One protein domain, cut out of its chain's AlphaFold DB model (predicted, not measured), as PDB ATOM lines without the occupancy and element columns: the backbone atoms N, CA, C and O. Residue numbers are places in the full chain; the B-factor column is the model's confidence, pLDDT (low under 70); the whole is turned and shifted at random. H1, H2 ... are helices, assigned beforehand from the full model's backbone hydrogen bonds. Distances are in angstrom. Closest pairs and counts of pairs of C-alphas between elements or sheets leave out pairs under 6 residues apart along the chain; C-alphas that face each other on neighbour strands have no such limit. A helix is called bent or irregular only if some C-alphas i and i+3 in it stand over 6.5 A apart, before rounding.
ATOM      1  N   LEU A   6     414.531 271.732 369.581       47.34
ATOM      2  CA  LEU A   6     414.248 272.625 370.701       47.34
ATOM      3  C   LEU A   6     412.774 272.629 371.117       47.34
ATOM      4  O   LEU A   6     412.492 272.693 372.310       47.34
ATOM      5  N   GLN A   7     411.829 272.513 370.177       52.94
ATOM      6  CA  GLN A   7     410.408 272.432 370.533       52.94
ATOM      7  C   GLN A   7     410.134 271.182 371.375       52.94
ATOM      8  O   GLN A   7     409.458 271.264 372.397       52.94
ATOM      9  N   GLN A   8     410.756 270.054 371.019       55.06
ATOM     10  CA  GLN A   8     410.659 268.784 371.743       55.06
ATOM     11  C   GLN A   8     411.197 268.876 373.177       55.06
ATOM     12  O   GLN A   8     410.653 268.238 374.074       55.06
ATOM     13  N   ILE A   9     412.204 269.722 373.419       56.84
ATOM     14  CA  ILE A   9     412.714 269.995 374.772       56.84
ATOM     15  C   ILE A   9     411.648 270.690 375.616       56.84
ATOM     16  O   ILE A   9     411.621 270.490 376.825       56.84
ATOM     17  N   PHE A  10     410.758 271.483 375.017       63.09
ATOM     18  CA  PHE A  10     409.758 272.276 375.735       63.09
ATOM     19  C   PHE A  10     408.373 271.624 375.834       63.09
ATOM     20  O   PHE A  10     407.553 272.115 376.611       63.09
ATOM     21  N   PHE A  11     408.124 270.507 375.147       66.06
ATOM     22  CA  PHE A  11     406.944 269.667 375.387       66.06
ATOM     23  C   PHE A  11     407.164 268.737 376.581       66.06
ATOM     24  O   PHE A  11     408.301 268.364 376.867       66.06
ATOM     25  N   LEU A  12     406.099 268.406 377.315       69.06
ATOM     26  CA  LEU A  12     406.152 267.320 378.290       69.06
ATOM     27  C   LEU A  12     405.958 265.992 377.554       69.06
ATOM     28  O   LEU A  12     405.059 265.869 376.726       69.06
ATOM     29  N   ALA A  13     406.810 265.013 377.831       71.62
ATOM     30  CA  ALA A  13     406.551 263.627 377.471       71.62
ATOM     31  C   ALA A  13     405.443 263.048 378.366       71.62
ATOM     32  O   ALA A  13     405.228 263.527 379.474       71.62
ATOM     33  N   GLU A  14     404.782 261.982 377.925       73.88
ATOM     34  CA  GLU A  14     403.676 261.342 378.655       73.88
ATOM     35  C   GLU A  14     404.061 260.946 380.099       73.88
ATOM     36  O   GLU A  14     403.362 261.285 381.051       73.88
ATOM     37  N   ASP A  15     405.254 260.374 380.287       73.00
ATOM     38  CA  ASP A  15     405.793 260.037 381.615       73.00
ATOM     39  C   ASP A  15     406.022 261.281 382.505       73.00
ATOM     40  O   ASP A  15     405.886 261.249 383.736       73.00
ATOM     41  N   GLU A  16     406.413 262.398 381.880       75.19
ATOM     42  CA  GLU A  16     406.618 263.682 382.550       75.19
ATOM     43  C   GLU A  16     405.263 264.279 382.949       75.19
ATOM     44  O   GLU A  16     405.114 264.777 384.066       75.19
ATOM     45  N   GLU A  17     404.265 264.179 382.071       76.06
ATOM     46  CA  GLU A  17     402.894 264.597 382.331       76.06
ATOM     47  C   GLU A  17     402.285 263.849 383.513       76.06
ATOM     48  O   GLU A  17     401.794 264.492 384.438       76.06
ATOM     49  N   ASP A  18     402.364 262.521 383.542       79.94
ATOM     50  CA  ASP A  18     401.790 261.717 384.626       79.94
ATOM     51  C   ASP A  18     402.433 262.024 385.976       79.94
ATOM     52  O   ASP A  18     401.743 262.177 386.990       79.94
ATOM     53  N   THR A  19     403.750 262.235 385.984       79.88
ATOM     54  CA  THR A  19     404.452 262.689 387.186       79.88
ATOM     55  C   THR A  19     403.934 264.060 387.635       79.88
ATOM     56  O   THR A  19     403.683 264.268 388.825       79.88
ATOM     57  N   MET A  20     403.728 264.994 386.703       80.94
ATOM     58  CA  MET A  20     403.258 266.348 387.015       80.94
ATOM     59  C   MET A  20     401.791 266.403 387.436       80.94
ATOM     60  O   MET A  20     401.455 267.181 388.330       80.94
ATOM     61  N   LYS A  21     400.927 265.543 386.883       80.62
ATOM     62  CA  LYS A  21     399.511 265.423 387.269       80.62
ATOM     63  C   LYS A  21     399.348 265.203 388.770       80.62
ATOM     64  O   LYS A  21     398.506 265.849 389.390       80.62
ATOM     65  N   THR A  22     400.197 264.372 389.378       84.44
ATOM     66  CA  THR A  22     400.147 264.103 390.831       84.44
ATOM     67  C   THR A  22     400.368 265.351 391.690       84.44
ATOM     68  O   THR A  22     399.882 265.429 392.816       84.44
ATOM     69  N   LEU A  23     401.064 266.358 391.154       83.88
ATOM     70  CA  LEU A  23     401.400 267.601 391.846       83.88
ATOM     71  C   LEU A  23     400.426 268.738 391.533       83.88
ATOM     72  O   LEU A  23     400.558 269.817 392.109       83.88
ATOM     73  N   ALA A  24     399.455 268.529 390.642       83.00
ATOM     74  CA  ALA A  24     398.544 269.578 390.195       83.00
ATOM     75  C   ALA A  24     397.736 270.184 391.346       83.00
ATOM     76  O   ALA A  24     397.644 271.406 391.461       83.00
ATOM     77  N   ARG A  25     397.236 269.346 392.261       83.44
ATOM     78  CA  ARG A  25     396.489 269.802 393.443       83.44
ATOM     79  C   ARG A  25     397.355 270.642 394.388       83.44
ATOM     80  O   ARG A  25     396.935 271.712 394.825       83.44
ATOM     81  N   ASP A  26     398.574 270.185 394.667       87.19
ATOM     82  CA  ASP A  26     399.544 270.910 395.498       87.19
ATOM     83  C   ASP A  26     399.934 272.246 394.852       87.19
ATOM     84  O   ASP A  26     400.042 273.270 395.533       87.19
ATOM     85  N   TYR A  27     400.096 272.254 393.526       87.94
ATOM     86  CA  TYR A  27     400.391 273.451 392.751       87.94
ATOM     87  C   TYR A  27     399.249 274.469 392.804       87.94
ATOM     88  O   TYR A  27     399.518 275.636 393.072       87.94
ATOM     89  N   MET A  28     397.986 274.047 392.668       85.31
ATOM     90  CA  MET A  28     396.824 274.935 392.846       85.31
ATOM     91  C   MET A  28     396.807 275.584 394.223       85.31
ATOM     92  O   MET A  28     396.614 276.793 394.353       85.31
ATOM     93  N   LEU A  29     397.002 274.781 395.272       87.81
ATOM     94  CA  LEU A  29     397.006 275.273 396.646       87.81
ATOM     95  C   LEU A  29     398.139 276.284 396.858       87.81
ATOM     96  O   LEU A  29     397.930 277.328 397.475       87.81
ATOM     97  N   ALA A  30     399.323 276.004 396.315       88.19
ATOM     98  CA  ALA A  30     400.457 276.918 396.357       88.19
ATOM     99  C   ALA A  30     400.216 278.195 395.535       88.19
ATOM    100  O   ALA A  30     400.637 279.272 395.957       88.19
ATOM    101  N   GLN A  31     399.516 278.097 394.403       87.12
ATOM    102  CA  GLN A  31     399.156 279.230 393.553       87.12
ATOM    103  C   GLN A  31     398.157 280.159 394.248       87.12
ATOM    104  O   GLN A  31     398.380 281.366 394.263       87.12
ATOM    105  N   ARG A  32     397.123 279.609 394.903       86.81
ATOM    106  CA  ARG A  32     396.155 280.385 395.702       86.81
ATOM    107  C   ARG A  32     396.809 281.072 396.903       86.81
ATOM    108  O   ARG A  32     396.451 282.194 397.234       86.81
ATOM    109  N   LYS A  33     397.781 280.412 397.547       90.25
ATOM    110  CA  LYS A  33     398.554 280.987 398.666       90.25
ATOM    111  C   LYS A  33     399.582 282.033 398.214       90.25
ATOM    112  O   LYS A  33     399.936 282.910 398.995       90.25
ATOM    113  N   GLY A  34     400.078 281.933 396.981       91.00
ATOM    114  CA  GLY A  34     401.051 282.857 396.404       91.00
ATOM    115  C   GLY A  34     402.417 282.880 397.106       91.00
ATOM    116  O   GLY A  34     402.764 282.030 397.937       91.00
ATOM    117  N   GLY A  35     403.242 283.859 396.722       91.75
ATOM    118  CA  GLY A  35     404.504 284.200 397.387       91.75
ATOM    119  C   GLY A  35     405.462 283.021 397.609       91.75
ATOM    120  O   GLY A  35     405.879 282.332 396.672       91.75
ATOM    121  N   ARG A  36     405.838 282.797 398.878       91.56
ATOM    122  CA  ARG A  36     406.808 281.760 399.282       91.56
ATOM    123  C   ARG A  36     406.326 280.337 399.000       91.56
ATOM    124  O   ARG A  36     407.156 279.490 398.669       91.56
ATOM    125  N   ALA A  37     405.021 280.078 399.091       87.38
ATOM    126  CA  ALA A  37     404.454 278.753 398.838       87.38
ATOM    127  C   ALA A  37     404.629 278.354 397.366       87.38
ATOM    128  O   ALA A  37     405.133 277.270 397.070       87.38
ATOM    129  N   LEU A  38     404.327 279.273 396.444       88.50
ATOM    130  CA  LEU A  38     404.541 279.063 395.012       88.50
ATOM    131  C   LEU A  38     406.030 278.883 394.681       88.50
ATOM    132  O   LEU A  38     406.401 277.981 393.931       88.50
ATOM    133  N   ALA A  39     406.911 279.687 395.285       88.38
ATOM    134  CA  ALA A  39     408.356 279.553 395.095       88.38
ATOM    135  C   ALA A  39     408.917 278.218 395.630       88.38
ATOM    136  O   ALA A  39     409.857 277.663 395.057       88.38
ATOM    137  N   ALA A  40     408.368 277.688 396.726       90.12
ATOM    138  CA  ALA A  40     408.716 276.362 397.236       90.12
ATOM    139  C   ALA A  40     408.233 275.255 396.287       90.12
ATOM    140  O   ALA A  40     409.000 274.346 395.963       90.12
ATOM    141  N   MET A  41     407.009 275.376 395.763       89.94
ATOM    142  CA  MET A  41     406.459 274.406 394.818       89.94
ATOM    143  C   MET A  41     407.242 274.373 393.499       89.94
ATOM    144  O   MET A  41     407.601 273.296 393.030       89.94
ATOM    145  N   ARG A  42     407.616 275.537 392.951       88.50
ATOM    146  CA  ARG A  42     408.493 275.656 391.769       88.50
ATOM    147  C   ARG A  42     409.833 274.947 391.953       88.50
ATOM    148  O   ARG A  42     410.300 274.250 391.055       88.50
ATOM    149  N   ARG A  43     410.450 275.095 393.132       88.69
ATOM    150  CA  ARG A  43     411.691 274.383 393.475       88.69
ATOM    151  C   ARG A  43     411.471 272.872 393.518       88.69
ATOM    152  O   ARG A  43     412.254 272.144 392.917       88.69
ATOM    153  N   ARG A  44     410.389 272.414 394.152       88.38
ATOM    154  CA  ARG A  44     410.027 270.989 394.236       88.38
ATOM    155  C   ARG A  44     409.772 270.370 392.857       88.38
ATOM    156  O   ARG A  44     410.315 269.304 392.583       88.38
ATOM    157  N   LEU A  45     409.020 271.053 391.989       86.50
ATOM    158  CA  LEU A  45     408.768 270.637 390.601       86.50
ATOM    159  C   LEU A  45     410.080 270.429 389.842       86.50
ATOM    160  O   LEU A  45     410.291 269.387 389.228       86.50
ATOM    161  N   TRP A  46     410.994 271.393 389.950       83.88
ATOM    162  CA  TRP A  46     412.293 271.315 389.291       83.88
ATOM    163  C   TRP A  46     413.185 270.192 389.845       83.88
ATOM    164  O   TRP A  46     413.836 269.482 389.084       83.88
ATOM    165  N   SER A  47     413.204 269.986 391.162       85.81
ATOM    166  CA  SER A  47     413.966 268.890 391.774       85.81
ATOM    167  C   SER A  47     413.442 267.512 391.365       85.81
ATOM    168  O   SER A  47     414.237 266.601 391.136       85.81
ATOM    169  N   LEU A  48     412.121 267.351 391.257       83.44
ATOM    170  CA  LEU A  48     411.510 266.111 390.774       83.44
ATOM    171  C   LEU A  48     411.815 265.878 389.295       83.44
ATOM    172  O   LEU A  48     412.151 264.756 388.921       83.44
ATOM    173  N   TRP A  49     411.797 266.947 388.497       78.88
ATOM    174  CA  TRP A  49     412.190 266.903 387.094       78.88
ATOM    175  C   TRP A  49     413.603 266.361 386.903       78.88
ATOM    176  O   TRP A  49     413.791 265.361 386.222       78.88
ATOM    177  N   ILE A  50     414.599 266.984 387.542       78.00
ATOM    178  CA  ILE A  50     416.006 266.584 387.396       78.00
ATOM    179  C   ILE A  50     416.220 265.142 387.855       78.00
ATOM    180  O   ILE A  50     416.995 264.415 387.245       78.00
ATOM    181  N   ARG A  51     415.543 264.708 388.923       77.50
ATOM    182  CA  ARG A  51     415.692 263.342 389.441       77.50
ATOM    183  C   ARG A  51     415.126 262.285 388.499       77.50
ATOM    184  O   ARG A  51     415.707 261.211 388.393       77.50
ATOM    185  N   LYS A  52     413.987 262.563 387.863       71.12
ATOM    186  CA  LYS A  52     413.302 261.602 386.989       71.12
ATOM    187  C   LYS A  52     413.784 261.663 385.542       71.12
ATOM    188  O   LYS A  52     413.836 260.628 384.888       71.12
ATOM    189  N   PHE A  53     414.211 262.835 385.079       69.31
ATOM    190  CA  PHE A  53     414.619 263.080 383.696       69.31
ATOM    191  C   PHE A  53     415.993 263.777 383.599       69.31
ATOM    192  O   PHE A  53     416.119 264.792 382.908       69.31
ATOM    193  N   PRO A  54     417.052 263.253 384.256       60.25
ATOM    194  CA  PRO A  54     418.374 263.888 384.244       60.25
ATOM    195  C   PRO A  54     419.033 263.879 382.855       60.25
ATOM    196  O   PRO A  54     419.861 264.734 382.554       60.25
ATOM    197  N   ILE A  55     418.672 262.908 382.010       52.91
ATOM    198  CA  ILE A  55     419.479 262.503 380.848       52.91
ATOM    199  C   ILE A  55     418.973 263.110 379.532       52.91
ATOM    200  O   ILE A  55     419.781 263.490 378.691       52.91
ATOM    201  N   LEU A  56     417.657 263.286 379.362       55.78
ATOM    202  CA  LEU A  56     417.095 263.811 378.110       55.78
ATOM    203  C   LEU A  56     417.427 265.287 377.903       55.78
ATOM    204  O   LEU A  56     417.702 265.707 376.787       55.78
ATOM    205  N   PHE A  57     417.462 266.074 378.978       57.03
ATOM    206  CA  PHE A  57     417.781 267.488 378.865       57.03
ATOM    207  C   PHE A  57     419.226 267.688 378.406       57.03
ATOM    208  O   PHE A  57     419.429 268.266 377.354       57.03
ATOM    209  N   ILE A  58     420.219 267.147 379.117       55.78
ATOM    210  CA  ILE A  58     421.644 267.382 378.823       55.78
ATOM    211  C   ILE A  58     422.056 266.790 377.462       55.78
ATOM    212  O   ILE A  58     422.820 267.423 376.738       55.78
ATOM    213  N   GLN A  59     421.522 265.624 377.070       55.16
ATOM    214  CA  GLN A  59     421.836 265.022 375.765       55.16
ATOM    215  C   GLN A  59     421.187 265.745 374.578       55.16
ATOM    216  O   GLN A  59     421.836 265.890 373.545       55.16
ATOM    217  N   ILE A  60     419.930 266.196 374.689       55.09
ATOM    218  CA  ILE A  60     419.264 266.933 373.596       55.09
ATOM    219  C   ILE A  60     419.822 268.363 373.509       55.09
ATOM    220  O   ILE A  60     419.959 268.927 372.426       55.09
ATOM    221  N   CYS A  61     420.209 268.925 374.654       59.50
ATOM    222  CA  CYS A  61     420.813 270.240 374.810       59.50
ATOM    223  C   CYS A  61     422.312 270.294 374.486       59.50
ATOM    224  O   CYS A  61     422.936 271.266 374.894       59.50
ATOM    225  N   GLY A  62     422.900 269.342 373.748       57.28
ATOM    226  CA  GLY A  62     424.333 269.341 373.379       57.28
ATOM    227  C   GLY A  62     424.858 270.621 372.689       57.28
ATOM    228  O   GLY A  62     426.044 270.724 372.395       57.28
ATOM    229  N   CYS A  63     423.978 271.597 372.450       56.72
ATOM    230  CA  CYS A  63     424.214 272.927 371.899       56.72
ATOM    231  C   CYS A  63     424.288 274.057 372.955       56.72
ATOM    232  O   CYS A  63     424.634 275.181 372.602       56.72
ATOM    233  N   TYR A  64     423.929 273.808 374.218       61.19
ATOM    234  CA  TYR A  64     423.887 274.810 375.287       61.19
ATOM    235  C   TYR A  64     425.144 274.692 376.148       61.19
ATOM    236  O   TYR A  64     425.228 273.879 377.063       61.19
ATOM    237  N   SER A  65     426.152 275.474 375.771       59.03
ATOM    238  CA  SER A  65     427.521 275.384 376.294       59.03
ATOM    239  C   SER A  65     427.747 276.265 377.531       59.03
ATOM    240  O   SER A  65     428.676 276.038 378.305       59.03
ATOM    241  N   THR A  66     426.902 277.281 377.746       74.94
ATOM    242  CA  THR A  66     427.093 278.259 378.825       74.94
ATOM    243  C   THR A  66     426.104 278.072 379.980       74.94
ATOM    244  O   THR A  66     424.973 277.621 379.801       74.94
ATOM    245  N   LYS A  67     426.500 278.490 381.191       75.12
ATOM    246  CA  LYS A  67     425.619 278.486 382.378       75.12
ATOM    247  C   LYS A  67     424.349 279.326 382.180       75.12
ATOM    248  O   LYS A  67     423.307 279.024 382.766       75.12
ATOM    249  N   ASP A  68     424.421 280.372 381.358       75.44
ATOM    250  CA  ASP A  68     423.281 281.242 381.059       75.44
ATOM    251  C   ASP A  68     422.243 280.546 380.175       75.44
ATOM    252  O   ASP A  68     421.033 280.705 380.387       75.44
ATOM    253  N   ASP A  69     422.705 279.712 379.246       74.62
ATOM    254  CA  ASP A  69     421.854 278.891 378.395       74.62
ATOM    255  C   ASP A  69     421.101 277.828 379.202       74.62
ATOM    256  O   ASP A  69     419.887 277.662 379.057       74.62
ATOM    257  N   GLU A  70     421.788 277.158 380.132       74.81
ATOM    258  CA  GLU A  70     421.158 276.215 381.061       74.81
ATOM    259  C   GLU A  70     420.067 276.901 381.895       74.81
ATOM    260  O   GLU A  70     418.953 276.386 382.043       74.81
ATOM    261  N   ALA A  71     420.353 278.102 382.407       78.00
ATOM    262  CA  ALA A  71     419.394 278.895 383.167       78.00
ATOM    263  C   ALA A  71     418.204 279.355 382.306       78.00
ATOM    264  O   ALA A  71     417.063 279.405 382.783       78.00
ATOM    265  N   TYR A  72     418.435 279.700 381.038       79.69
ATOM    266  CA  TYR A  72     417.378 280.021 380.083       79.69
ATOM    267  C   TYR A  72     416.465 278.818 379.831       79.69
ATOM    268  O   TYR A  72     415.246 278.919 380.003       79.69
ATOM    269  N   CYS A  73     417.048 277.670 379.510       75.88
ATOM    270  CA  CYS A  73     416.319 276.443 379.234       75.88
ATOM    271  C   CYS A  73     415.543 275.949 380.459       75.88
ATOM    272  O   CYS A  73     414.364 275.609 380.344       75.88
ATOM    273  N   ARG A  74     416.135 276.040 381.657       78.75
ATOM    274  CA  ARG A  74     415.438 275.810 382.930       78.75
ATOM    275  C   ARG A  74     414.203 276.695 383.071       78.75
ATOM    276  O   ARG A  74     413.123 276.197 383.385       78.75
ATOM    277  N   ARG A  75     414.339 278.006 382.840       80.81
ATOM    278  CA  ARG A  75     413.213 278.954 382.933       80.81
ATOM    279  C   ARG A  75     412.120 278.629 381.922       80.81
ATOM    280  O   ARG A  75     410.944 278.669 382.271       80.81
ATOM    281  N   LYS A  76     412.490 278.306 380.683       81.94
ATOM    282  CA  LYS A  76     411.536 277.948 379.628       81.94
ATOM    283  C   LYS A  76     410.799 276.649 379.938       81.94
ATOM    284  O   LYS A  76     409.576 276.630 379.855       81.94
ATOM    285  N   LYS A  77     411.501 275.605 380.380       78.94
ATOM    286  CA  LYS A  77     410.873 274.326 380.729       78.94
ATOM    287  C   LYS A  77     409.954 274.444 381.941       78.94
ATOM    288  O   LYS A  77     408.839 273.932 381.908       78.94
ATOM    289  N   LEU A  78     410.378 275.176 382.975       83.62
ATOM    290  CA  LEU A  78     409.529 275.443 384.134       83.62
ATOM    291  C   LEU A  78     408.239 276.167 383.723       83.62
ATOM    292  O   LEU A  78     407.169 275.778 384.174       83.62
ATOM    293  N   LYS A  79     408.314 277.148 382.812       84.69
ATOM    294  CA  LYS A  79     407.119 277.801 382.254       84.69
ATOM    295  C   LYS A  79     406.189 276.817 381.540       84.69
ATOM    296  O   LYS A  79     404.981 276.934 381.703       84.69
ATOM    297  N   CYS A  80     406.721 275.855 380.786       81.44
ATOM    298  CA  CYS A  80     405.895 274.832 380.138       81.44
ATOM    299  C   CYS A  80     405.184 273.934 381.156       81.44
ATOM    300  O   CYS A  80     403.989 273.689 381.019       81.44
ATOM    301  N   ILE A  81     405.891 273.498 382.202       82.62
ATOM    302  CA  ILE A  81     405.303 272.714 383.299       82.62
ATOM    303  C   ILE A  81     404.213 273.528 384.006       82.62
ATOM    304  O   ILE A  81     403.116 273.029 384.224       82.62
ATOM    305  N   GLU A  82     404.475 274.797 384.323       85.69
ATOM    306  CA  GLU A  82     403.494 275.684 384.962       85.69
ATOM    307  C   GLU A  82     402.259 275.914 384.090       85.69
ATOM    308  O   GLU A  82     401.139 275.880 384.599       85.69
ATOM    309  N   ALA A  83     402.439 276.119 382.784       84.25
ATOM    310  CA  ALA A  83     401.338 276.275 381.841       84.25
ATOM    311  C   ALA A  83     400.500 274.992 381.738       84.25
ATOM    312  O   ALA A  83     399.273 275.064 381.756       84.25
ATOM    313  N   TYR A  84     401.151 273.826 381.693       82.56
ATOM    314  CA  TYR A  84     400.474 272.530 381.697       82.56
ATOM    315  C   TYR A  84     399.660 272.324 382.972       82.56
ATOM    316  O   TYR A  84     398.468 272.035 382.895       82.56
ATOM    317  N   LEU A  85     400.274 272.542 384.140       83.81
ATOM    318  CA  LEU A  85     399.587 272.441 385.424       83.81
ATOM    319  C   LEU A  85     398.408 273.411 385.478       83.81
ATOM    320  O   LEU A  85     397.310 272.989 385.792       83.81
ATOM    321  N   THR A  86     398.592 274.667 385.071       84.75
ATOM    322  CA  THR A  86     397.506 275.664 385.043       84.75
ATOM    323  C   THR A  86     396.350 275.225 384.137       84.75
ATOM    324  O   THR A  86     395.183 275.322 384.515       84.75
ATOM    325  N   ARG A  87     396.651 274.692 382.947       82.69
ATOM    326  CA  ARG A  87     395.631 274.170 382.029       82.69
ATOM    327  C   ARG A  87     394.885 272.986 382.640       82.69
ATOM    328  O   ARG A  87     393.660 272.934 382.571       82.69
ATOM    329  N   LEU A  88     395.613 272.065 383.260       79.81
ATOM    330  CA  LEU A  88     395.040 270.894 383.909       79.81
ATOM    331  C   LEU A  88     394.132 271.290 385.075       79.81
ATOM    332  O   LEU A  88     393.057 270.726 385.247       79.81
ATOM    333  N   THR A  89     394.516 272.313 385.832       78.19
ATOM    334  CA  THR A  89     393.721 272.814 386.953       78.19
ATOM    335  C   THR A  89     392.469 273.539 386.482       78.19
ATOM    336  O   THR A  89     391.414 273.330 387.063       78.19
ATOM    337  N   MET A  90     392.538 274.298 385.380       79.81
ATOM    338  CA  MET A  90     391.344 274.883 384.757       79.81
ATOM    339  C   MET A  90     390.365 273.805 384.281       79.81
ATOM    340  O   MET A  90     389.160 273.965 384.438       79.81
ATOM    341  N   MET A  91     390.871 272.700 383.726       75.94
ATOM    342  CA  MET A  91     390.028 271.569 383.336       75.94
ATOM    343  C   MET A  91     389.388 270.891 384.550       75.94
ATOM    344  O   MET A  91     388.195 270.613 384.522       75.94
ATOM    345  N   ILE A  92     390.147 270.658 385.626       74.69
ATOM    346  CA  ILE A  92     389.605 270.084 386.864       74.69
ATOM    347  C   ILE A  92     388.549 271.011 387.468       74.69
ATOM    348  O   ILE A  92     387.470 270.537 387.807       74.69
ATOM    349  N   ASP A  93     388.818 272.313 387.574       71.88
ATOM    350  CA  ASP A  93     387.860 273.288 388.105       71.88
ATOM    351  C   ASP A  93     386.591 273.348 387.230       71.88
ATOM    352  O   ASP A  93     385.491 273.380 387.768       71.88
ATOM    353  N   ALA A  94     386.708 273.257 385.898       69.88
ATOM    354  CA  ALA A  94     385.556 273.211 384.988       69.88
ATOM    355  C   ALA A  94     384.702 271.936 385.125       69.88
ATOM    356  O   ALA A  94     383.504 271.973 384.862       69.88
ATOM    357  N   ILE A  95     385.308 270.811 385.517       66.81
ATOM    358  CA  ILE A  95     384.607 269.534 385.724       66.81
ATOM    359  C   ILE A  95     384.026 269.446 387.145       66.81
ATOM    360  O   ILE A  95     382.974 268.845 387.351       66.81
ATOM    361  N   THR A  96     384.709 270.021 388.137       59.94
ATOM    362  CA  THR A  96     384.363 269.880 389.563       59.94
ATOM    363  C   THR A  96     383.491 271.003 390.107       59.94
ATOM    364  O   THR A  96     382.786 270.779 391.090       59.94
ATOM    365  N   LEU A  97     383.485 272.186 389.488       52.88
ATOM    366  CA  LEU A  97     382.450 273.182 389.727       52.88
ATOM    367  C   LEU A  97     381.330 272.989 388.700       52.88
ATOM    368  O   LEU A  97     381.442 273.517 387.591       52.88
TER     369      LEU A  97
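Overview. This is residues 6 to 97 of the 230 residues of an uncharacterized protein of Armillaria gallica (UniProt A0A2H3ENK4). One long straight helix, H6, makes the longest axis of the domain, and the shorter helices H2 to H5 wind along one side of it. H3 and H4 fold back on each other as a helical hairpin that crosses H6, H1 and H2 pack on H6 with short stretches, and H5 lies off toward the end of H6 where residues 61 to 66 lead into it. The printed part has 92 residues with six named helices, H1 to H6 in that order along the chain, and no named strand; the class is all helix. It is compact, with a radius of gyration of the C-alphas of 14.0 A, and elongated in outline, spanning 46 by 28 by 20 A.

Along the chain. The printed part opens with H1, residues 6 to 10, whose first C-alpha, that of Leu 6, is at (414.248, 272.625, 370.701). H2 follows as residues 14 to 21. H3, residues 24 to 33, measures 14.2 A from first to last C-alpha. H4, residues 35 to 52, measures 26.4 A, from C-alpha 35 at (404.504, 284.200, 397.387) to C-alpha 52. H5 holds residues 54 to 60; it is neither bent nor irregular, but only just: C-alphas 54 and 57 are 6.5 A apart. H6, residues 67 to 96, is the longest helix at 30 residues and 42.8 A, and its last C-alpha, that of Thr 96, is at (384.363, 269.880, 389.563).

Arrangement. H6 is the hub, touching H1, H2 and H3. H1 touches residues 76 to 80 of H6 alone, and their closest C-alphas, those of Phe 10 and Lys 77, are 5.5 A apart. H2 touches residues 81 to 88 of H6 alone, closest at the C-alphas of Lys 21 and Leu 85, 7.3 A apart, at a steep tilt of 66 degrees, the same way. H3 touches residues 85 to 89 of H6 alone and is about perpendicular to it at 84 degrees; the C-alphas of Ala 24 and Leu 85 are their closest, 5.7 A apart. H3 and H4 are a hairpin, at a shallow tilt of 24 degrees, opposite ways. Within it H3 touches residues 37 to 41 of H4 alone, and the closest C-alphas are those of Ala 30 and Leu 38, 4.8 A apart. H4 and H6 are close but not clearly touching, with the C-alphas of Trp 46 and Leu 78 at 7.2 A, and only just about perpendicular at 72 degrees. H5 touches no helix; it is near H6, and it is close to H1 but not clearly touching, with the C-alphas of Ile 9 and Phe 57 at 7.0 A. H2 and H5 are apart, as are H3 and H5. The helix packing is mostly crossed, but only just: of 3 touching pairs with a tilt, 1 is shallow. In H1, H2, H3, H4 and H6 every O i to N i+4 pair is within hydrogen-bond range; in H5 it is 2 of 3.

Size, cuts and confidence. The two C-alphas farthest apart are those of Ser 65 and Leu 97, at 47.1 A. The printed part has no cut. The links from H1 to H2, H2 to H3, H3 to H4 and H4 to H5 are tight, the link of 6 residues from H5 to H6 is short but not tight, and no link is long. The mean pLDDT of the printed part is 76.0, and it is under 70 at residues 6 to 12, 53 to 65 and 94 to 97.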